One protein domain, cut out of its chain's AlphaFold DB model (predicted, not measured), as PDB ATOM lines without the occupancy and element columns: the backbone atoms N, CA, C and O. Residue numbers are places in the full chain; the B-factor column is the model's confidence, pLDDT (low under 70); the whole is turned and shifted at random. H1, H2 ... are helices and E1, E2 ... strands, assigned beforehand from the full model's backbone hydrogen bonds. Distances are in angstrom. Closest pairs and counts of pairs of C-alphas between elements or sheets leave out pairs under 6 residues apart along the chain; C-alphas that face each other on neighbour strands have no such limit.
ATOM      1  N   SER A  32      32.626  48.520 -39.963       85.56
ATOM      2  CA  SER A  32      33.277  47.301 -39.481       85.56
ATOM      3  C   SER A  32      32.905  46.033 -40.257       85.56
ATOM      4  O   SER A  32      33.804  45.278 -40.618       85.56
ATOM      5  N   VAL A  33      31.621  45.792 -40.560       93.19
ATOM      6  CA  VAL A  33      31.199  44.589 -41.306       93.19
ATOM      7  C   VAL A  33      31.763  44.642 -42.718       93.19
ATOM      8  O   VAL A  33      32.397  43.689 -43.160       93.19
ATOM      9  N   GLN A  34      31.605  45.774 -43.411       93.44
ATOM     10  CA  GLN A  34      32.139  45.951 -44.764       93.44
ATOM     11  C   GLN A  34      33.660  45.752 -44.796       93.44
ATOM     12  O   GLN A  34      34.173  45.046 -45.665       93.44
ATOM     13  N   LYS A  35      34.376  46.306 -43.808       94.19
ATOM     14  CA  LYS A  35      35.824  46.130 -43.659       94.19
ATOM     15  C   LYS A  35      36.223  44.667 -43.474       94.19
ATOM     16  O   LYS A  35      37.237  44.260 -44.036       94.19
ATOM     17  N   GLU A  36      35.482  43.882 -42.694       95.12
ATOM     18  CA  GLU A  36      35.777  42.453 -42.550       95.12
ATOM     19  C   GLU A  36      35.412  41.661 -43.812       95.12
ATOM     20  O   GLU A  36      36.225  40.859 -44.264       95.12
ATOM     21  N   LEU A  37      34.266  41.935 -44.448       96.31
ATOM     22  CA  LEU A  37      33.858  41.283 -45.703       96.31
ATOM     23  C   LEU A  37      34.858  41.518 -46.846       96.31
ATOM     24  O   LEU A  37      35.077  40.626 -47.666       96.31
ATOM     25  N   ALA A  38      35.508  42.683 -46.884       96.56
ATOM     26  CA  ALA A  38      36.556  42.992 -47.858       96.56
ATOM     27  C   ALA A  38      37.818  42.119 -47.707       96.56
ATOM     28  O   ALA A  38      38.613  42.025 -48.639       96.56
ATOM     29  N   LYS A  39      38.010  41.471 -46.550       96.69
ATOM     30  CA  LYS A  39      39.149  40.578 -46.284       96.69
ATOM     31  C   LYS A  39      38.854  39.117 -46.598       96.69
ATOM     32  O   LYS A  39      39.784  38.317 -46.607       96.69
ATOM     33  N   ILE A  40      37.587  38.754 -46.803       96.62
ATOM     34  CA  ILE A  40      37.190  37.369 -47.059       96.62
ATOM     35  C   ILE A  40      37.419  37.076 -48.543       96.62
ATOM     36  O   ILE A  40      36.691  37.635 -49.368       96.62
ATOM     37  N   PRO A  41      38.394  36.227 -48.909       95.56
ATOM     38  CA  PRO A  41      38.683  35.938 -50.308       95.56
ATOM     39  C   PRO A  41      37.568  35.102 -50.938       95.56
ATOM     40  O   PRO A  41      36.986  34.238 -50.279       95.56
ATOM     41  N   THR A  42      37.302  35.315 -52.227       93.75
ATOM     42  CA  THR A  42      36.424  34.453 -53.029       93.75
ATOM     43  C   THR A  42      37.230  33.534 -53.941       93.75
ATOM     44  O   THR A  42      38.402  33.781 -54.230       93.75
ATOM     45  N   THR A  43      36.592  32.492 -54.471       88.81
ATOM     46  CA  THR A  43      37.203  31.599 -55.476       88.81
ATOM     47  C   THR A  43      37.562  32.284 -56.794       88.81
ATOM     48  O   THR A  43      38.389  31.772 -57.539       88.81
ATOM     49  N   THR A  44      37.011  33.466 -57.065       80.94
ATOM     50  CA  THR A  44      37.292  34.279 -58.258       80.94
ATOM     51  C   THR A  44      38.444  35.278 -58.069       80.94
ATOM     52  O   THR A  44      38.496  36.279 -58.774       80.94
ATOM     53  N   GLN A  45      39.350  35.042 -57.107       76.06
ATOM     54  CA  GLN A  45      40.477  35.940 -56.775       76.06
ATOM     55  C   GLN A  45      40.053  37.373 -56.388       76.06
ATOM     56  O   GLN A  45      40.819  38.325 -56.518       76.06
ATOM     57  N   SER A  46      38.827  37.528 -55.884       90.81
ATOM     58  CA  SER A  46      38.265  38.781 -55.372       90.81
ATOM     59  C   SER A  46      37.969  38.639 -53.870       90.81
ATOM     60  O   SER A  46      38.516  37.761 -53.201       90.81
ATOM     61  N   ASN A  47      37.110  39.495 -53.320       95.31
ATOM     62  CA  ASN A  47      36.596  39.383 -51.960       95.31
ATOM     63  C   ASN A  47      35.063  39.447 -51.910       95.31
ATOM     64  O   ASN A  47      34.396  39.847 -52.869       95.31
ATOM     65  N   VAL A  48      34.500  39.021 -50.778       95.56
ATOM     66  CA  VAL A  48      33.046  38.927 -50.592       95.56
ATOM     67  C   VAL A  48      32.367  40.285 -50.761       95.56
ATOM     68  O   VAL A  48      31.306  40.340 -51.379       95.56
ATOM     69  N   LEU A  49      32.965  41.386 -50.290       95.38
ATOM     70  CA  LEU A  49      32.373  42.720 -50.447       95.38
ATOM     71  C   LEU A  49      32.222  43.119 -51.925       95.38
ATOM     72  O   LEU A  49      31.150  43.568 -52.333       95.38
ATOM     73  N   ILE A  50      33.265  42.915 -52.737       94.00
ATOM     74  CA  ILE A  50      33.211  43.173 -54.186       94.00
ATOM     75  C   ILE A  50      32.146  42.289 -54.830       94.00
ATOM     76  O   ILE A  50      31.350  42.762 -55.641       94.00
ATOM     77  N   ARG A  51      32.082  41.015 -54.439       92.94
ATOM     78  CA  ARG A  51      31.085  40.094 -54.981       92.94
ATOM     79  C   ARG A  51      29.654  40.521 -54.663       92.94
ATOM     80  O   ARG A  51      28.812  40.478 -55.553       92.94
ATOM     81  N   LEU A  52      29.379  40.960 -53.434       94.00
ATOM     82  CA  LEU A  52      28.066  41.492 -53.054       94.00
ATOM     83  C   LEU A  52      27.670  42.668 -53.954       94.00
ATOM     84  O   LEU A  52      26.561  42.679 -54.485       94.00
ATOM     85  N   SER A  53      28.602  43.600 -54.187       93.19
ATOM     86  CA  SER A  53      28.401  44.738 -55.091       93.19
ATOM     87  C   SER A  53      28.088  44.286 -56.525       93.19
ATOM     88  O   SER A  53      27.073  44.696 -57.092       93.19
ATOM     89  N   ASN A  54      28.890  43.371 -57.081       92.31
ATOM     90  CA  ASN A  54      28.703  42.850 -58.441       92.31
ATOM     91  C   ASN A  54      27.359  42.127 -58.605       92.31
ATOM     92  O   ASN A  54      26.658  42.339 -59.590       92.31
ATOM     93  N   CYS A  55      26.959  41.329 -57.609       91.25
ATOM     94  CA  CYS A  55      25.668  40.637 -57.593       91.25
ATOM     95  C   CYS A  55      24.496  41.553 -57.191       91.25
ATOM     96  O   CYS A  55      23.368  41.073 -57.080       91.25
ATOM     97  N   ARG A  56      24.736  42.852 -56.942       93.12
ATOM     98  CA  ARG A  56      23.743  43.833 -56.461       93.12
ATOM     99  C   ARG A  56      23.019  43.392 -55.181       93.12
ATOM    100  O   ARG A  56      21.863  43.755 -54.958       93.12
ATOM    101  N   ILE A  57      23.702  42.611 -54.350       94.25
ATOM    102  CA  ILE A  57      23.221  42.175 -53.043       94.25
ATOM    103  C   ILE A  57      23.477  43.315 -52.058       94.25
ATOM    104  O   ILE A  57      24.602  43.805 -51.941       94.25
ATOM    105  N   LYS A  58      22.435  43.754 -51.353       94.88
ATOM    106  CA  LYS A  58      22.542  44.866 -50.403       94.88
ATOM    107  C   LYS A  58      22.808  44.337 -49.005       94.88
ATOM    108  O   LYS A  58      22.169  43.383 -48.587       94.88
ATOM    109  N   LEU A  59      23.706  44.992 -48.279       94.81
ATOM    110  CA  LEU A  59      23.916  44.749 -46.855       94.81
ATOM    111  C   LEU A  59      22.891  45.562 -46.053       94.81
ATOM    112  O   LEU A  59      22.757  46.766 -46.287       94.81
ATOM    113  N   THR A  60      22.176  44.930 -45.128       92.44
ATOM    114  CA  THR A  60      21.212  45.609 -44.250       92.44
ATOM    115  C   THR A  60      21.879  46.016 -42.942       92.44
ATOM    116  O   THR A  60      22.905  45.447 -42.568       92.44
ATOM    117  N   SER A  61      21.275  46.972 -42.225       89.00
ATOM    118  CA  SER A  61      21.772  47.521 -40.956       89.00
ATOM    119  C   SER A  61      21.830  46.523 -39.797       89.00
ATOM    120  O   SER A  61      22.404  46.856 -38.771       89.00
ATOM    121  N   ASN A  62      21.268  45.325 -39.941       91.25
ATOM    122  CA  ASN A  62      21.267  44.301 -38.893       91.25
ATOM    123  C   ASN A  62      22.530  43.429 -38.913       91.25
ATOM    124  O   ASN A  62      22.654  42.484 -38.139       91.25
ATOM    125  N   SER A  63      23.465  43.721 -39.813       93.44
ATOM    126  CA  SER A  63      24.753  43.036 -39.876       93.44
ATOM    127  C   SER A  63      25.670  43.474 -38.733       93.44
ATOM    128  O   SER A  63      25.708  44.647 -38.373       93.44
ATOM    129  N   TRP A  64      26.477  42.565 -38.199       94.31
ATOM    130  CA  TRP A  64      27.353  42.847 -37.064       94.31
ATOM    131  C   TRP A  64      28.639  42.019 -37.101       94.31
ATOM    132  O   TRP A  64      28.772  41.041 -37.837       94.31
ATOM    133  N   VAL A  65      29.614  42.452 -36.303       94.69
ATOM    134  CA  VAL A  65      30.858  41.726 -36.051       94.69
ATOM    135  C   VAL A  65      31.042  41.622 -34.545       94.69
ATOM    136  O   VAL A  65      30.946  42.626 -33.844       94.69
ATOM    137  N   GLU A  66      31.319  40.421 -34.056       92.75
ATOM    138  CA  GLU A  66      31.553  40.135 -32.639       92.75
ATOM    139  C   GLU A  66      32.888  39.413 -32.498       92.75
ATOM    140  O   GLU A  66      33.198  38.514 -33.278       92.75
ATOM    141  N   THR A  67      33.680  39.777 -31.492       93.56
ATOM    142  CA  THR A  67      34.823  38.957 -31.075       93.56
ATOM    143  C   THR A  67      34.409  38.136 -29.867       93.56
ATOM    144  O   THR A  67      33.974  38.684 -28.857       93.56
ATOM    145  N   VAL A  68      34.544  36.823 -29.981       92.25
ATOM    146  CA  VAL A  68      34.163  35.862 -28.953       92.25
ATOM    147  C   VAL A  68      35.166  35.956 -27.807       92.25
ATOM    148  O   VAL A  68      36.358  35.727 -27.996       92.25
ATOM    149  N   THR A  69      34.700  36.300 -26.610       91.44
ATOM    150  CA  THR A  69      35.567  36.482 -25.433       91.44
ATOM    151  C   THR A  69      35.754  35.200 -24.624       91.44
ATOM    152  O   THR A  69      36.767  35.043 -23.947       91.44
ATOM    153  N   THR A  70      34.819  34.255 -24.722       92.88
ATOM    154  CA  THR A  70      34.832  32.972 -24.009       92.88
ATOM    155  C   THR A  70      34.434  31.824 -24.931       92.88
ATOM    156  O   THR A  70      33.629  31.988 -25.844       92.88
ATOM    157  N   ASN A  71      34.996  30.636 -24.694       93.44
ATOM    158  CA  ASN A  71      34.673  29.445 -25.481       93.44
ATOM    159  C   ASN A  71      33.166  29.152 -25.428       93.44
ATOM    160  O   ASN A  71      32.578  29.084 -24.350       93.44
ATOM    161  N   SER A  72      32.559  28.909 -26.590       91.88
ATOM    162  CA  SER A  72      31.149  28.541 -26.721       91.88
ATOM    163  C   SER A  72      31.025  27.251 -27.541       91.88
ATOM    164  O   SER A  72      30.797  27.297 -28.754       91.88
ATOM    165  N   PRO A  73      31.165  26.075 -26.894       90.00
ATOM    166  CA  PRO A  73      31.111  24.782 -27.577       90.00
ATOM    167  C   PRO A  73      29.790  24.548 -28.313       90.00
ATOM    168  O   PRO A  73      29.785  23.992 -29.405       90.00
ATOM    169  N   GLN A  74      28.678  25.044 -27.761       89.81
ATOM    170  CA  GLN A  74      27.343  24.936 -28.364       89.81
ATOM    171  C   GLN A  74      27.245  25.652 -29.721       89.81
ATOM    172  O   GLN A  74      26.485  25.226 -30.585       89.81
ATOM    173  N   ARG A  75      28.028  26.721 -29.923       84.81
ATOM    174  CA  ARG A  75      28.128  27.456 -31.196       84.81
ATOM    175  C   ARG A  75      29.326  27.010 -32.048       84.81
ATOM    176  O   ARG A  75      29.507  27.533 -33.143       84.81
ATOM    177  N   GLY A  76      30.164  26.095 -31.552       90.38
ATOM    178  CA  GLY A  76      31.430  25.716 -32.193       90.38
ATOM    179  C   GLY A  76      32.486  26.835 -32.214       90.38
ATOM    180  O   GLY A  76      33.389  26.812 -33.056       90.38
ATOM    181  N   LEU A  77      32.368  27.817 -31.313       93.81
ATOM    182  CA  LEU A  77      33.226  29.004 -31.253       93.81
ATOM    183  C   LEU A  77      34.241  28.906 -30.113       93.81
ATOM    184  O   LEU A  77      33.940  28.397 -29.031       93.81
ATOM    185  N   LEU A  78      35.432  29.441 -30.349       94.94
ATOM    186  CA  LEU A  78      36.516  29.545 -29.379       94.94
ATOM    187  C   LEU A  78      36.747  31.010 -29.004       94.94
ATOM    188  O   LEU A  78      36.471  31.919 -29.786       94.94
ATOM    189  N   ALA A  79      37.282  31.240 -27.807       93.94
ATOM    190  CA  ALA A  79      37.741  32.557 -27.396       93.94
ATOM    191  C   ALA A  79      38.794  33.075 -28.392       93.94
ATOM    192  O   ALA A  79      39.738  32.367 -28.744       93.94
ATOM    193  N   GLY A  80      38.611  34.310 -28.852       92.56
ATOM    194  CA  GLY A  80      39.418  34.941 -29.893       92.56
ATOM    195  C   GLY A  80      38.875  34.781 -31.316       92.56
ATOM    196  O   GLY A  80      39.354  35.480 -32.210       92.56
ATOM    197  N   ASP A  81      37.870  33.929 -31.551       95.69
ATOM    198  CA  ASP A  81      37.191  33.887 -32.849       95.69
ATOM    199  C   ASP A  81      36.472  35.218 -33.119       95.69
ATOM    200  O   ASP A  81      35.920  35.845 -32.213       95.69
ATOM    201  N   THR A  82      36.427  35.647 -34.380       95.50
ATOM    202  CA  THR A  82      35.591  36.781 -34.802       95.50
ATOM    203  C   THR A  82      34.422  36.275 -35.633       95.50
ATOM    204  O   THR A  82      34.617  35.726 -36.715       95.50
ATOM    205  N   VAL A  83      33.200  36.475 -35.152       96.19
ATOM    206  CA  VAL A  83      31.977  36.182 -35.901       96.19
ATOM    207  C   VAL A  83      31.623  37.397 -36.744       96.19
ATOM    208  O   VAL A  83      31.538  38.511 -36.235       96.19
ATOM    209  N   ILE A  84      31.413  37.179 -38.036       96.94
ATOM    210  CA  ILE A  84      30.986  38.196 -38.994       96.94
ATOM    211  C   ILE A  84      29.620  37.758 -39.500       96.94
ATOM    212  O   ILE A  84      29.511  36.738 -40.181       96.94
ATOM    213  N   TRP A  85      28.582  38.509 -39.158       96.94
ATOM    214  CA  TRP A  85      27.217  38.231 -39.577       96.94
ATOM    215  C   TRP A  85      26.735  39.337 -40.506       96.94
ATOM    216  O   TRP A  85      26.645  40.496 -40.110       96.94
ATOM    217  N   ALA A  86      26.437  38.985 -41.749       96.69
ATOM    218  CA  ALA A  86      25.881  39.880 -42.746       96.69
ATOM    219  C   ALA A  86      24.424  39.505 -43.005       96.69
ATOM    220  O   ALA A  86      24.136  38.415 -43.498       96.69
ATOM    221  N   GLU A  87      23.514  40.418 -42.698       96.50
ATOM    222  CA  GLU A  87      22.146  40.329 -43.181       96.50
ATOM    223  C   GLU A  87      22.078  41.009 -44.555       96.50
ATOM    224  O   GLU A  87      22.553  42.133 -44.740       96.50
ATOM    225  N   ILE A  88      21.558  40.287 -45.544       96.06
ATOM    226  CA  ILE A  88      21.622  40.652 -46.951       96.06
ATOM    227  C   ILE A  88      20.254  40.595 -47.625       96.06
ATOM    228  O   ILE A  88      19.454  39.690 -47.399       96.06
ATOM    229  N   ASP A  89      20.034  41.533 -48.533       96.00
ATOM    230  CA  ASP A  89      18.921  41.520 -49.469       96.00
ATOM    231  C   ASP A  89      19.433  41.119 -50.847       96.00
ATOM    232  O   ASP A  89      20.264  41.809 -51.448       96.00
ATOM    233  N   VAL A  90      18.896  40.029 -51.371       94.94
ATOM    234  CA  VAL A  90      19.280  39.478 -52.665       94.94
ATOM    235  C   VAL A  90      18.297  39.968 -53.732       94.94
ATOM    236  O   VAL A  90      17.091  40.031 -53.478       94.94
ATOM    237  N   PRO A  91      18.759  40.351 -54.936       93.06
ATOM    238  CA  PRO A  91      17.830  40.712 -55.989       93.06
ATOM    239  C   PRO A  91      17.043  39.467 -56.440       93.06
ATOM    240  O   PRO A  91      17.620  38.396 -56.664       93.06
ATOM    241  N   PRO A  92      15.715  39.589 -56.565       91.81
ATOM    242  CA  PRO A  92      14.864  38.469 -56.928       91.81
ATOM    243  C   PRO A  92      15.111  38.036 -58.383       91.81
ATOM    244  O   PRO A  92      15.521  38.859 -59.207       91.81
ATOM    245  N   PRO A  93      14.813  36.771 -58.730       90.31
ATOM    246  CA  PRO A  93      14.787  36.333 -60.119       90.31
ATOM    247  C   PRO A  93      13.844  37.191 -60.973       90.31
ATOM    248  O   PRO A  93      12.833  37.712 -60.489       90.31
ATOM    249  N   ILE A  94      14.140  37.291 -62.268       89.69
ATOM    250  CA  ILE A  94      13.238  37.935 -63.229       89.69
ATOM    251  C   ILE A  94      11.901  37.178 -63.227       89.69
ATOM    252  O   ILE A  94      11.877  35.954 -63.326       89.69
ATOM    253  N   GLY A  95      10.793  37.910 -63.090       91.69
ATOM    254  CA  GLY A  95       9.446  37.330 -63.039       91.69
ATOM    255  C   GLY A  95       9.023  36.771 -61.675       91.69
ATOM    256  O   GLY A  95       7.976  36.136 -61.592       91.69
ATOM    257  N   ALA A  96       9.794  36.995 -60.605       91.50
ATOM    258  CA  ALA A  96       9.395  36.585 -59.260       91.50
ATOM    259  C   ALA A  96       8.111  37.299 -58.789       91.50
ATOM    260  O   ALA A  96       7.984  38.525 -58.897       91.50
ATOM    261  N   ASP A  97       7.190  36.527 -58.210       94.38
ATOM    262  CA  ASP A  97       5.995  37.043 -57.540       94.38
ATOM    263  C   ASP A  97       6.346  37.836 -56.260       94.38
ATOM    264  O   ASP A  97       7.509  38.019 -55.889       94.38
ATOM    265  N   GLU A  98       5.345  38.416 -55.597       93.06
ATOM    266  CA  GLU A  98       5.577  39.184 -54.366       93.06
ATOM    267  C   GLU A  98       6.100  38.322 -53.206       93.06
ATOM    268  O   GLU A  98       6.944  38.788 -52.440       93.06
ATOM    269  N   VAL A  99       5.646  37.069 -53.097       94.12
ATOM    270  CA  VAL A  99       6.045  36.155 -52.019       94.12
ATOM    271  C   VAL A  99       7.536  35.863 -52.124       94.12
ATOM    272  O   VAL A  99       8.290  36.170 -51.201       94.12
ATOM    273  N   LYS A 100       7.993  35.423 -53.299       89.56
ATOM    274  CA  LYS A 100       9.412  35.181 -53.575       89.56
ATOM    275  C   LYS A 100      10.254  36.434 -53.389       89.56
ATOM    276  O   LYS A 100      11.378  36.351 -52.914       89.56
ATOM    277  N   ARG A 101       9.740  37.620 -53.732       90.06
ATOM    278  CA  ARG A 101      10.468  38.881 -53.503       90.06
ATOM    279  C   ARG A 101      10.686  39.181 -52.022       90.06
ATOM    280  O   ARG A 101      11.747  39.703 -51.684       90.06
ATOM    281  N   LYS A 102       9.722  38.851 -51.158       92.75
ATOM    282  CA  LYS A 102       9.858  38.983 -49.697       92.75
ATOM    283  C   LYS A 102      10.833  37.956 -49.125       92.75
ATOM    284  O   LYS A 102      11.615  38.307 -48.252       92.75
ATOM    285  N   GLU A 103      10.847  36.737 -49.659       93.44
ATOM    286  CA  GLU A 103      11.794  35.689 -49.245       93.44
ATOM    287  C   GLU A 103      13.262  36.045 -49.534       93.44
ATOM    288  O   GLU A 103      14.158  35.515 -48.889       93.44
ATOM    289  N   MET A 104      13.527  36.966 -50.467       93.12
ATOM    290  CA  MET A 104      14.887  37.423 -50.790       93.12
ATOM    291  C   MET A 104      15.378  38.586 -49.913       93.12
ATOM    292  O   MET A 104      16.409  39.196 -50.210       93.12
ATOM    293  N   LYS A 105      14.641  38.920 -48.850       95.12
ATOM    294  CA  LYS A 105      14.980  39.975 -47.890       95.12
ATOM    295  C   LYS A 105      15.527  39.396 -46.595       95.12
ATOM    296  O   LYS A 105      15.122  38.312 -46.187       95.12
ATOM    297  N   SER A 106      16.421  40.141 -45.949       94.50
ATOM    298  CA  SER A 106      16.971  39.802 -44.628       94.50
ATOM    299  C   SER A 106      17.556  38.380 -44.528       94.50
ATOM    300  O   SER A 106      17.458  37.702 -43.505       94.50
ATOM    301  N   LEU A 107      18.187  37.911 -45.605       95.88
ATOM    302  CA  LEU A 107      18.874  36.624 -45.646       95.88
ATOM    303  C   LEU A 107      20.185  36.699 -44.856       95.88
ATOM    304  O   LEU A 107      20.802  37.749 -44.757       95.88
ATOM    305  N   SER A 108      20.642  35.578 -44.299       96.12
ATOM    306  CA  SER A 108      21.818  35.560 -43.417       96.12
ATOM    307  C   SER A 108      23.056  34.931 -44.063       96.12
ATOM    308  O   SER A 108      23.058  33.756 -44.448       96.12
ATOM    309  N   ALA A 109      24.152  35.688 -44.104       97.81
ATOM    310  CA  ALA A 109      25.483  35.249 -44.504       97.81
ATOM    311  C   ALA A 109      26.459  35.367 -43.319       97.81
ATOM    312  O   ALA A 109      26.822  36.466 -42.912       97.81
ATOM    313  N   GLY A 110      26.852  34.231 -42.738       97.38
ATOM    314  CA  GLY A 110      27.714  34.180 -41.555       97.38
ATOM    315  C   GLY A 110      29.097  33.591 -41.830       97.38
ATOM    316  O   GLY A 110      29.223  32.590 -42.536       97.38
ATOM    317  N   TRP A 111      30.124  34.175 -41.215       97.94
ATOM    318  CA  TRP A 111      31.483  33.640 -41.183       97.94
ATOM    319  C   TRP A 111      32.041  33.638 -39.767       97.94
ATOM    320  O   TRP A 111      31.709  34.488 -38.942       97.94
ATOM    321  N   VAL A 112      32.954  32.708 -39.520       97.50
ATOM    322  CA  VAL A 112      33.821  32.699 -38.345       97.50
ATOM    323  C   VAL A 112      35.247  32.865 -38.826       97.50
ATOM    324  O   VAL A 112      35.758  32.052 -39.596       97.50
ATOM    325  N   LYS A 113      35.898  33.932 -38.380       96.94
ATOM    326  CA  LYS A 113      37.328  34.115 -38.546       96.94
ATOM    327  C   LYS A 113      38.043  33.458 -37.373       96.94
ATOM    328  O   LYS A 113      37.885  33.897 -36.235       96.94
ATOM    329  N   ARG A 114      38.863  32.456 -37.675       95.31
ATOM    330  CA  ARG A 114      39.747  31.789 -36.717       95.31
ATOM    331  C   ARG A 114      41.176  31.920 -37.214       95.31
ATOM    332  O   ARG A 114      41.508  31.445 -38.300       95.31
ATOM    333  N   ALA A 115      42.012  32.608 -36.438       92.12
ATOM    334  CA  ALA A 115      43.346  33.024 -36.868       92.12
ATOM    335  C   ALA A 115      43.309  33.766 -38.227       92.12
ATOM    336  O   ALA A 115      42.750  34.862 -38.323       92.12
ATOM    337  N   THR A 116      43.896  33.185 -39.277       92.50
ATOM    338  CA  THR A 116      43.956  33.753 -40.637       92.50
ATOM    339  C   THR A 116      42.865  33.230 -41.573       92.50
ATOM    340  O   THR A 116      42.768  33.692 -42.709       92.50
ATOM    341  N   GLN A 117      42.035  32.286 -41.123       94.81
ATOM    342  CA  GLN A 117      41.032  31.630 -41.957       94.81
ATOM    343  C   GLN A 117      39.638  32.205 -41.713       94.81
ATOM    344  O   GLN A 117      39.261  32.469 -40.573       94.81
ATOM    345  N   PHE A 118      38.857  32.342 -42.787       97.00
ATOM    346  CA  PHE A 118      37.440  32.702 -42.745       97.00
ATOM    347  C   PHE A 118      36.600  31.485 -43.135       97.00
ATOM    348  O   PHE A 118      36.630  31.042 -44.286       97.00
ATOM    349  N   MET A 119      35.868  30.939 -42.172       96.69
ATOM    350  CA  MET A 119      35.036  29.752 -42.329       96.69
ATOM    351  C   MET A 119      33.577  30.178 -42.529       96.69
ATOM    352  O   MET A 119      33.012  30.791 -41.622       96.69
ATOM    353  N   PRO A 120      32.942  29.881 -43.676       97.25
ATOM    354  CA  PRO A 120      31.528  30.179 -43.860       97.25
ATOM    355  C   PRO A 120      30.676  29.249 -42.991       97.25
ATOM    356  O   PRO A 120      30.913  28.042 -42.949       97.25
ATOM    357  N   THR A 121      29.667  29.802 -42.321       95.94
ATOM    358  CA  THR A 121      28.766  29.055 -41.427       95.94
ATOM    359  C   THR A 121      27.340  28.939 -41.954       95.94
ATOM    360  O   THR A 121      26.586  28.096 -41.476       95.94
ATOM    361  N   THR A 122      26.964  29.728 -42.965       97.00
ATOM    362  CA  THR A 122      25.643  29.650 -43.613       97.00
ATOM    363  C   THR A 122      25.754  29.325 -45.104       97.00
ATOM    364  O   THR A 122      26.811  29.478 -45.721       97.00
ATOM    365  N   GLY A 123      24.640  28.899 -45.714       95.50
ATOM    366  CA  GLY A 123      24.584  28.586 -47.148       95.50
ATOM    367  C   GLY A 123      24.938  29.780 -48.042       95.50
ATOM    368  O   GLY A 123      25.711  29.631 -48.986       95.50
ATOM    369  N   TRP A 124      24.453  30.980 -47.706       95.88
ATOM    370  CA  TRP A 124      24.795  32.205 -48.435       95.88
ATOM    371  C   TRP A 124      26.263  32.589 -48.281       95.88
ATOM    372  O   TRP A 124      26.898  32.945 -49.270       95.88
ATOM    373  N   ALA A 125      26.832  32.457 -47.081       97.38
ATOM    374  CA  ALA A 125      28.258  32.693 -46.879       97.38
ATOM    375  C   ALA A 125      29.118  31.729 -47.702       97.38
ATOM    376  O   ALA A 125      30.078  32.147 -48.353       97.38
ATOM    377  N   LYS A 126      28.730  30.447 -47.733       96.12
ATOM    378  CA  LYS A 126      29.392  29.432 -48.552       96.12
ATOM    379  C   LYS A 126      29.315  29.781 -50.035       96.12
ATOM    380  O   LYS A 126      30.338  29.757 -50.711       96.12
ATOM    381  N   ALA A 127      28.140  30.159 -50.526       94.50
ATOM    382  CA  ALA A 127      27.961  30.535 -51.921       94.50
ATOM    383  C   ALA A 127      28.805  31.762 -52.295       94.50
ATOM    384  O   ALA A 127      29.593  31.708 -53.239       94.50
ATOM    385  N   LEU A 128      28.726  32.835 -51.503       94.94
ATOM    386  CA  LEU A 128      29.480  34.070 -51.726       94.94
ATOM    387  C   LEU A 128      30.998  33.852 -51.706       94.94
ATOM    388  O   LEU A 128      31.713  34.453 -52.508       94.94
ATOM    389  N   GLN A 129      31.499  32.992 -50.824       95.88
ATOM    390  CA  GLN A 129      32.933  32.751 -50.691       95.88
ATOM    391  C   GLN A 129      33.454  31.712 -51.695       95.88
ATOM    392  O   GLN A 129      34.523  31.892 -52.272       95.88
ATOM    393  N   GLN A 130      32.720  30.619 -51.911       94.12
ATOM    394  CA  GLN A 130      33.278  29.406 -52.516       94.12
ATOM    395  C   GLN A 130      32.715  29.071 -53.896       94.12
ATOM    396  O   GLN A 130      33.385  28.391 -54.669       94.12
ATOM    397  N   HIS A 131      31.510  29.515 -54.252       91.56
ATOM    398  CA  HIS A 131      30.945  29.130 -55.547       91.56
ATOM    399  C   HIS A 131      31.543  29.997 -56.660       91.56
ATOM    400  O   HIS A 131      31.707  31.196 -56.443       91.56
TER     401      HIS A 131
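Overview. This is residues 32 to 131 of the 140 residues of an uncharacterized protein of Chitinophagaceae bacterium (UniProt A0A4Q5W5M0). A twisted sheet of four antiparallel strands has two short helices, H1 and H4, on one face, while a third, H2, is off the sheet and packs on H4. Beyond one end of the sheet, the stretch between E2 and E3 makes an arm that holds H3, and residues 94 to 99 of this arm, of which 98 and 99 belong to H3, stick out; at the opposite end lies the long loop of residues 68 to 81. The printed part has 100 residues, with four named helices and four named strands in the order H1 H2 E1 E2 H3 E3 E4 H4; the sheet's order is E1 E2 E3 E4. The class is mixed, helices and strands, and the whole is compact, with a radius of gyration of the C-alphas of 14.2 A, yet elongated in outline, spanning 46 by 30 by 21 A.

Along the chain. E2, residues 82 to 89, is 22.7 A long, and E3, residues 107 to 114, is 23.2 A. The edge strands are E1, residues 64 to 67, 10.3 A, and E4, residues 117 to 120, 9.8 A. H1, residues 32 to 37, is 8.7 A long and begins at C-alpha 32 (33.277, 47.301, -39.481). H2, residues 48 to 54, is 9.8 A, and H3, residues 98 to 103, is 8.8 A. H4, residues 123 to 130, is 10.3 A and ends at C-alpha 130 (33.278, 29.406, -52.516).

Arrangement. E2 and E3 are antiparallel neighbours, with N 86 and O 109 within hydrogen-bond range at 2.8 A. E1 and E2 form a hairpin, with N 64 and O 85 at 2.8 A. E3 and E4 form another, with N 112 and O 119 at 2.8 A. Residues 58 to 59 also pair, antiparallel, with residues 88 to 89 of E2. H1 and H4 on the same face of the sheet give two layers, helices on one face of a sheet. H1 lies over E2 at a height of 8.2 A over the sheet and runs across the strands, at 85 degrees to E2 on the local plane. H4 lies over none of the strands, and its height over the sheet is 4.2 A, only just above the sheet's level; its closest C-alphas to E3 are those of Ala 125 and Ala 109, 4.5 A apart. H2 touches H4, about perpendicular at 87 degrees, the closest C-alphas being those of Val 48 and Leu 128, 6.1 A apart. H1 and H2 only just touch, with 3 pairs of C-alphas within 8 A, the closest those of Leu 37 and Leu 49, 5.2 A apart. H3 is not on the sheet and touches no helix. In H1, H2, H3 and H4 every O i to N i+4 pair is within hydrogen-bond range.

Size, cuts and confidence. The two C-alphas farthest apart, those of Thr 70 and Gly 95, are 46.8 A apart. The printed part has no cut. The link from E1 to E2, 14 residues, is long. The mean pLDDT of the printed part is 93.6, and no printed residue is under 70.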